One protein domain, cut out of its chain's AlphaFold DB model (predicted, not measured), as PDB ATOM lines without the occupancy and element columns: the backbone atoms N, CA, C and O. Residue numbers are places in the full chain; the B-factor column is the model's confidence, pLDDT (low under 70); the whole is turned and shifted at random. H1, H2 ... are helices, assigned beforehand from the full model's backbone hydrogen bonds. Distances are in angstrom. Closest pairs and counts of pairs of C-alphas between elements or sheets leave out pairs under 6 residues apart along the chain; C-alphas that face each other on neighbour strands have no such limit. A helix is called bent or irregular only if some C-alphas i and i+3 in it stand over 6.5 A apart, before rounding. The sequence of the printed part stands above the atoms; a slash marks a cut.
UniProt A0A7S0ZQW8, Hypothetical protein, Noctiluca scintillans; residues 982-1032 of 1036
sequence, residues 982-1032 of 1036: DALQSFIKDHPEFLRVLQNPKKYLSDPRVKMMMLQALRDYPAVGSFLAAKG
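Overview. This is residues 982 to 1032 of the 1036 residues of the protein "Hypothetical protein" of Noctiluca scintillans (UniProt A0A7S0ZQW8). Five short helices joined by tight turns make a small, loosely closed ring: H1, H2 and H3 follow one another along one side, H4, the longest, runs back across from H2 and H3, and H5 closes the ring by packing on H1. The printed part has 51 residues, with five named helices in the order H1 to H5 and no named strand; the class is all helix. It is compact, with a radius of gyration of the C-alphas of 10.1 A, and spans 26 by 22 by 19 A.

Arrangement. Start at H4, residues 1008 to 1018. It is close to but not clearly touching H2, residues 992 to 999, with closest C-alphas Phe 994 and Met 1014 at 7.4 A; the tilt is 69 degrees, only just steep, opposite ways. H3, residues 1001 to 1004, is also close to H4 but not clearly touching, with closest C-alphas Tyr 1004 and Val 1010 at 6.7 A. At Leu 1018 and Gly 1025, whose C-alphas are the closest of H4 and H5, residues 1022 to 1030, you find 5.9 A; these helices are close but not clearly touching. H5 and H1, residues 982 to 990, touch, with closest C-alphas Leu 984 and Val 1024 at 5.8 A. H1 and H4 are apart. Every O i to N i+4 pair is within hydrogen-bond range in H1, H4 and H5, against 2 of 4 in H2; H3 is too short for such a pair.

Along the chain. Find C-alpha 1008 at (141.385, 147.195, 99.317); from there H4 runs 14.9 A to C-alpha 1018. H1 begins at (140.848, 135.821, 124.410) and measures 12.4 A. H2 measures 11.7 A and is only just irregular: C-alphas 993 and 996 are 6.6 A apart. H3 measures 5.4 A. H5 measures 12.4 A and ends at (141.872, 128.722, 110.151).

Size, cuts and confidence. The C-alphas farthest apart, of Asp 982 and Pro 1008, are 27.6 A apart. The printed part has no cut, and its four links are tight. Confidence is under 70 at residue 1001 and residues 1030 to 1032.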
ATOM      1  N   ASP A 982     140.450 134.697 123.557       71.31
ATOM      2  CA  ASP A 982     140.848 135.821 124.410       71.31
ATOM      3  C   ASP A 982     141.636 136.874 123.612       71.31
ATOM      4  O   ASP A 982     141.407 138.073 123.770       71.31
ATOM      5  N   ALA A 983     142.488 136.434 122.676       70.75
ATOM      6  CA  ALA A 983     143.202 137.317 121.751       70.75
ATOM      7  C   ALA A 983     142.267 138.017 120.745       70.75
ATOM      8  O   ALA A 983     142.500 139.162 120.362       70.75
ATOM      9  N   LEU A 984     141.187 137.353 120.323       75.94
ATOM     10  CA  LEU A 984     140.164 137.970 119.476       75.94
ATOM     11  C   LEU A 984     139.336 139.000 120.259       75.94
ATOM     12  O   LEU A 984     139.004 140.056 119.721       75.94
ATOM     13  N   GLN A 985     139.018 138.723 121.528       78.00
ATOM     14  CA  GLN A 985     138.318 139.677 122.392       78.00
ATOM     15  C   GLN A 985     139.165 140.914 122.698       78.00
ATOM     16  O   GLN A 985     138.620 142.017 122.688       78.00
ATOM     17  N   SER A 986     140.473 140.762 122.931       78.69
ATOM     18  CA  SER A 986     141.364 141.916 123.105       78.69
ATOM     19  C   SER A 986     141.489 142.726 121.814       78.69
ATOM     20  O   SER A 986     141.306 143.938 121.855       78.69
ATOM     21  N   PHE A 987     141.650 142.073 120.659       83.38
ATOM     22  CA  PHE A 987     141.681 142.754 119.360       83.38
ATOM     23  C   PHE A 987     140.399 143.548 119.071       83.38
ATOM     24  O   PHE A 987     140.464 144.692 118.636       83.38
ATOM     25  N   ILE A 988     139.221 142.981 119.354       82.69
ATOM     26  CA  ILE A 988     137.934 143.678 119.185       82.69
ATOM     27  C   ILE A 988     137.800 144.864 120.146       82.69
ATOM     28  O   ILE A 988     137.169 145.866 119.808       82.69
ATOM     29  N   LYS A 989     138.357 144.748 121.353       81.31
ATOM     30  CA  LYS A 989     138.339 145.826 122.340       81.31
ATOM     31  C   LYS A 989     139.232 146.992 121.913       81.31
ATOM     32  O   LYS A 989     138.840 148.138 122.113       81.31
ATOM     33  N   ASP A 990     140.382 146.687 121.319       78.56
ATOM     34  CA  ASP A 990     141.358 147.681 120.870       78.56
ATOM     35  C   ASP A 990     140.981 148.281 119.498       78.56
ATOM     36  O   ASP A 990     141.260 149.452 119.248       78.56
ATOM     37  N   HIS A 991     140.267 147.522 118.655       79.44
ATOM     38  CA  HIS A 991     139.811 147.928 117.320       79.44
ATOM     39  C   HIS A 991     138.312 147.630 117.077       79.44
ATOM     40  O   HIS A 991     137.958 146.740 116.285       79.44
ATOM     41  N   PRO A 992     137.387 148.363 117.729       80.00
ATOM     42  CA  PRO A 992     135.945 148.121 117.619       80.00
ATOM     43  C   PRO A 992     135.393 148.330 116.197       80.00
ATOM     44  O   PRO A 992     134.367 147.747 115.834       80.00
ATOM     45  N   GLU A 993     136.070 149.120 115.365       76.94
ATOM     46  CA  GLU A 993     135.737 149.349 113.957       76.94
ATOM     47  C   GLU A 993     135.764 148.064 113.110       76.94
ATOM     48  O   GLU A 993     134.946 147.915 112.195       76.94
ATOM     49  N   PHE A 994     136.614 147.087 113.450       80.62
ATOM     50  CA  PHE A 994     136.701 145.821 112.718       80.62
ATOM     51  C   PHE A 994     135.631 144.805 113.131       80.62
ATOM     52  O   PHE A 994     135.482 143.779 112.467       80.62
ATOM     53  N   LEU A 995     134.800 145.093 114.139       79.00
ATOM     54  CA  LEU A 995     133.705 144.204 114.539       79.00
ATOM     55  C   LEU A 995     132.679 144.016 113.408       79.00
ATOM     56  O   LEU A 995     132.209 142.905 113.168       79.00
ATOM     57  N   ARG A 996     132.382 145.083 112.653       74.94
ATOM     58  CA  ARG A 996     131.508 145.005 111.466       74.94
ATOM     59  C   ARG A 996     132.165 144.245 110.312       74.94
ATOM     60  O   ARG A 996     131.466 143.554 109.571       74.94
ATOM     61  N   VAL A 997     133.492 144.342 110.189       77.19
ATOM     62  CA  VAL A 997     134.281 143.610 109.186       77.19
ATOM     63  C   VAL A 997     134.277 142.115 109.500       77.19
ATOM     64  O   VAL A 997     133.992 141.318 108.617       77.19
ATOM     65  N   LEU A 998     134.475 141.726 110.762       73.00
ATOM     66  CA  LEU A 998     134.432 140.330 111.211       73.00
ATOM     67  C   LEU A 998     133.030 139.701 111.123       73.00
ATOM     68  O   LEU A 998     132.918 138.502 110.881       73.00
ATOM     69  N   GLN A 999     131.962 140.495 111.273       77.44
ATOM     70  CA  GLN A 999     130.577 140.031 111.094       77.44
ATOM     71  C   GLN A 999     130.208 139.775 109.625       77.44
ATOM     72  O   GLN A 999     129.374 138.916 109.355       77.44
ATOM     73  N   ASN A1000     130.801 140.512 108.676       73.50
ATOM     74  CA  ASN A1000     130.533 140.375 107.239       73.50
ATOM     75  C   ASN A1000     131.810 140.537 106.390       73.50
ATOM     76  O   ASN A1000     131.933 141.472 105.589       73.50
ATOM     77  N   PRO A1001     132.771 139.607 106.514       69.62
ATOM     78  CA  PRO A1001     134.110 139.782 105.960       69.62
ATOM     79  C   PRO A1001     134.123 139.819 104.431       69.62
ATOM     80  O   PRO A1001     134.871 140.601 103.854       69.62
ATOM     81  N   LYS A1002     133.231 139.071 103.763       71.69
ATOM     82  CA  LYS A1002     133.108 139.076 102.292       71.69
ATOM     83  C   LYS A1002     132.769 140.459 101.721       71.69
ATOM     84  O   LYS A1002     133.241 140.800 100.645       71.69
ATOM     85  N   LYS A1003     131.972 141.257 102.441       76.62
ATOM     86  CA  LYS A1003     131.551 142.594 101.999       76.62
ATOM     87  C   LYS A1003     132.657 143.621 102.220       76.62
ATOM     88  O   LYS A1003     132.977 144.375 101.312       76.62
ATOM     89  N   TYR A1004     133.255 143.636 103.408       73.31
ATOM     90  CA  TYR A1004     134.168 144.710 103.807       73.31
ATOM     91  C   TYR A1004     135.631 144.472 103.415       73.31
ATOM     92  O   TYR A1004     136.341 145.438 103.178       73.31
ATOM     93  N   LEU A1005     136.080 143.219 103.278       71.06
ATOM     94  CA  LEU A1005     137.433 142.914 102.782       71.06
ATOM     95  C   LEU A1005     137.546 142.981 101.250       71.06
ATOM     96  O   LEU A1005     138.650 142.851 100.725       71.06
ATOM     97  N   SER A1006     136.429 143.188 100.540       75.50
ATOM     98  CA  SER A1006     136.435 143.497  99.102       75.50
ATOM     99  C   SER A1006     136.963 144.909  98.813       75.50
ATOM    100  O   SER A1006     137.478 145.156  97.726       75.50
ATOM    101  N   ASP A1007     136.909 145.811  99.804       75.00
ATOM    102  CA  ASP A1007     137.534 147.130  99.730       75.00
ATOM    103  C   ASP A1007     139.040 147.018 100.066       75.00
ATOM    104  O   ASP A1007     139.401 146.668 101.200       75.00
ATOM    105  N   PRO A1008     139.945 147.334  99.120       73.12
ATOM    106  CA  PRO A1008     141.385 147.195  99.317       73.12
ATOM    107  C   PRO A1008     141.939 148.099 100.429       73.12
ATOM    108  O   PRO A1008     142.949 147.753 101.042       73.12
ATOM    109  N   ARG A1009     141.286 149.227 100.746       75.31
ATOM    110  CA  ARG A1009     141.720 150.130 101.826       75.31
ATOM    111  C   ARG A1009     141.414 149.539 103.196       75.31
ATOM    112  O   ARG A1009     142.284 149.524 104.063       75.31
ATOM    113  N   VAL A1010     140.207 148.997 103.367       79.19
ATOM    114  CA  VAL A1010     139.787 148.323 104.606       79.19
ATOM    115  C   VAL A1010     140.610 147.056 104.821       79.19
ATOM    116  O   VAL A1010     141.073 146.803 105.934       79.19
ATOM    117  N   LYS A1011     140.871 146.301 103.748       80.75
ATOM    118  CA  LYS A1011     141.751 145.130 103.776       80.75
ATOM    119  C   LYS A1011     143.175 145.492 104.215       80.75
ATOM    120  O   LYS A1011     143.719 144.818 105.085       80.75
ATOM    121  N   MET A1012     143.755 146.572 103.684       77.38
ATOM    122  CA  MET A1012     145.083 147.055 104.090       77.38
ATOM    123  C   MET A1012     145.127 147.523 105.547       77.38
ATOM    124  O   MET A1012     146.059 147.168 106.266       77.38
ATOM    125  N   MET A1013     144.115 148.267 106.003       78.25
ATOM    126  CA  MET A1013     144.023 148.692 107.405       78.25
ATOM    127  C   MET A1013     143.912 147.496 108.352       78.25
ATOM    128  O   MET A1013     144.567 147.472 109.392       78.25
ATOM    129  N   MET A1014     143.137 146.476 107.976       80.69
ATOM    130  CA  MET A1014     142.999 145.266 108.778       80.69
ATOM    131  C   MET A1014     144.275 144.416 108.765       80.69
ATOM    132  O   MET A1014     144.676 143.925 109.813       80.69
ATOM    133  N   LEU A1015     144.967 144.294 107.627       79.94
ATOM    134  CA  LEU A1015     146.283 143.646 107.552       79.94
ATOM    135  C   LEU A1015     147.321 144.352 108.426       79.94
ATOM    136  O   LEU A1015     148.134 143.691 109.067       79.94
ATOM    137  N   GLN A1016     147.294 145.684 108.461       80.12
ATOM    138  CA  GLN A1016     148.206 146.475 109.276       80.12
ATOM    139  C   GLN A1016     147.921 146.301 110.772       80.12
ATOM    140  O   GLN A1016     148.865 146.106 111.527       80.12
ATOM    141  N   ALA A1017     146.648 146.273 111.179       78.75
ATOM    142  CA  ALA A1017     146.254 146.002 112.562       78.75
ATOM    143  C   ALA A1017     146.528 144.543 112.984       78.75
ATOM    144  O   ALA A1017     146.926 144.283 114.114       78.75
ATOM    145  N   LEU A1018     146.378 143.573 112.073       79.56
ATOM    146  CA  LEU A1018     146.643 142.156 112.352       79.56
ATOM    147  C   LEU A1018     148.139 141.824 112.489       79.56
ATOM    148  O   LEU A1018     148.460 140.775 113.049       79.56
ATOM    149  N   ARG A1019     149.056 142.694 112.034       77.44
ATOM    150  CA  ARG A1019     150.506 142.512 112.256       77.44
ATOM    151  C   ARG A1019     150.863 142.481 113.738       77.44
ATOM    152  O   ARG A1019     151.728 141.699 114.124       77.44
ATOM    153  N   ASP A1020     150.163 143.272 114.545       75.81
ATOM    154  CA  ASP A1020     150.399 143.366 115.987       75.81
ATOM    155  C   ASP A1020     149.675 142.248 116.770       75.81
ATOM    156  O   ASP A1020     149.973 142.005 117.938       75.81
ATOM    157  N   TYR A1021     148.776 141.499 116.110       78.44
ATOM    158  CA  TYR A1021     147.971 140.417 116.697       78.44
ATOM    159  C   TYR A1021     148.050 139.118 115.859       78.44
ATOM    160  O   TYR A1021     147.041 138.646 115.316       78.44
ATOM    161  N   PRO A1022     149.228 138.467 115.774       73.75
ATOM    162  CA  PRO A1022     149.460 137.315 114.893       73.75
ATOM    163  C   PRO A1022     148.601 136.084 115.237       73.75
ATOM    164  O   PRO A1022     148.250 135.306 114.351       73.75
ATOM    165  N   ALA A1023     148.205 135.930 116.506       73.69
ATOM    166  CA  ALA A1023     147.305 134.864 116.959       73.69
ATOM    167  C   ALA A1023     145.856 135.029 116.454       73.69
ATOM    168  O   ALA A1023     145.124 134.047 116.334       73.69
ATOM    169  N   VAL A1024     145.439 136.263 116.145       75.44
ATOM    170  CA  VAL A1024     144.130 136.561 115.544       75.44
ATOM    171  C   VAL A1024     144.186 136.325 114.037       75.44
ATOM    172  O   VAL A1024     143.267 135.732 113.475       75.44
ATOM    173  N   GLY A1025     145.293 136.694 113.388       74.31
ATOM    174  CA  GLY A1025     145.523 136.396 111.971       74.31
ATOM    175  C   GLY A1025     145.481 134.893 111.666       74.31
ATOM    176  O   GLY A1025     144.786 134.472 110.740       74.31
ATOM    177  N   SER A1026     146.144 134.065 112.480       72.19
ATOM    178  CA  SER A1026     146.123 132.603 112.320       72.19
ATOM    179  C   SER A1026     144.746 131.986 112.600       72.19
ATOM    180  O   SER A1026     144.336 131.061 111.898       72.19
ATOM    181  N   PHE A1027     143.989 132.532 113.556       75.19
ATOM    182  CA  PHE A1027     142.607 132.125 113.829       75.19
ATOM    183  C   PHE A1027     141.656 132.424 112.666       75.19
ATOM    184  O   PHE A1027     140.849 131.574 112.285       75.19
ATOM    185  N   LEU A1028     141.759 133.618 112.073       73.31
ATOM    186  CA  LEU A1028     140.938 134.012 110.924       73.31
ATOM    187  C   LEU A1028     141.274 133.171 109.686       73.31
ATOM    188  O   LEU A1028     140.361 132.699 109.007       73.31
ATOM    189  N   ALA A1029     142.560 132.885 109.457       71.38
ATOM    190  CA  ALA A1029     142.997 131.981 108.396       71.38
ATOM    191  C   ALA A1029     142.443 130.555 108.591       71.38
ATOM    192  O   ALA A1029     141.912 129.969 107.647       71.38
ATOM    193  N   ALA A1030     142.459 130.026 109.822       67.88
ATOM    194  CA  ALA A1030     141.872 128.722 110.151       67.88
ATOM    195  C   ALA A1030     140.340 128.677 109.967       67.88
ATOM    196  O   ALA A1030     139.766 127.606 109.768       67.88
ATOM    197  N   LYS A1031     139.664 129.834 109.997       67.38
ATOM    198  CA  LYS A1031     138.227 129.990 109.705       67.38
ATOM    199  C   LYS A1031     137.925 130.247 108.222       67.38
ATOM    200  O   LYS A1031     136.778 130.541 107.886       67.38
ATOM    201  N   GLY A1032     138.916 130.118 107.337       62.81
ATOM    202  CA  GLY A1032     138.752 130.292 105.891       62.81
ATOM    203  C   GLY A1032     138.681 131.754 105.439       62.81
ATOM    204  O   GLY A1032     138.328 132.025 104.292       62.81
TER     205      GLY A1032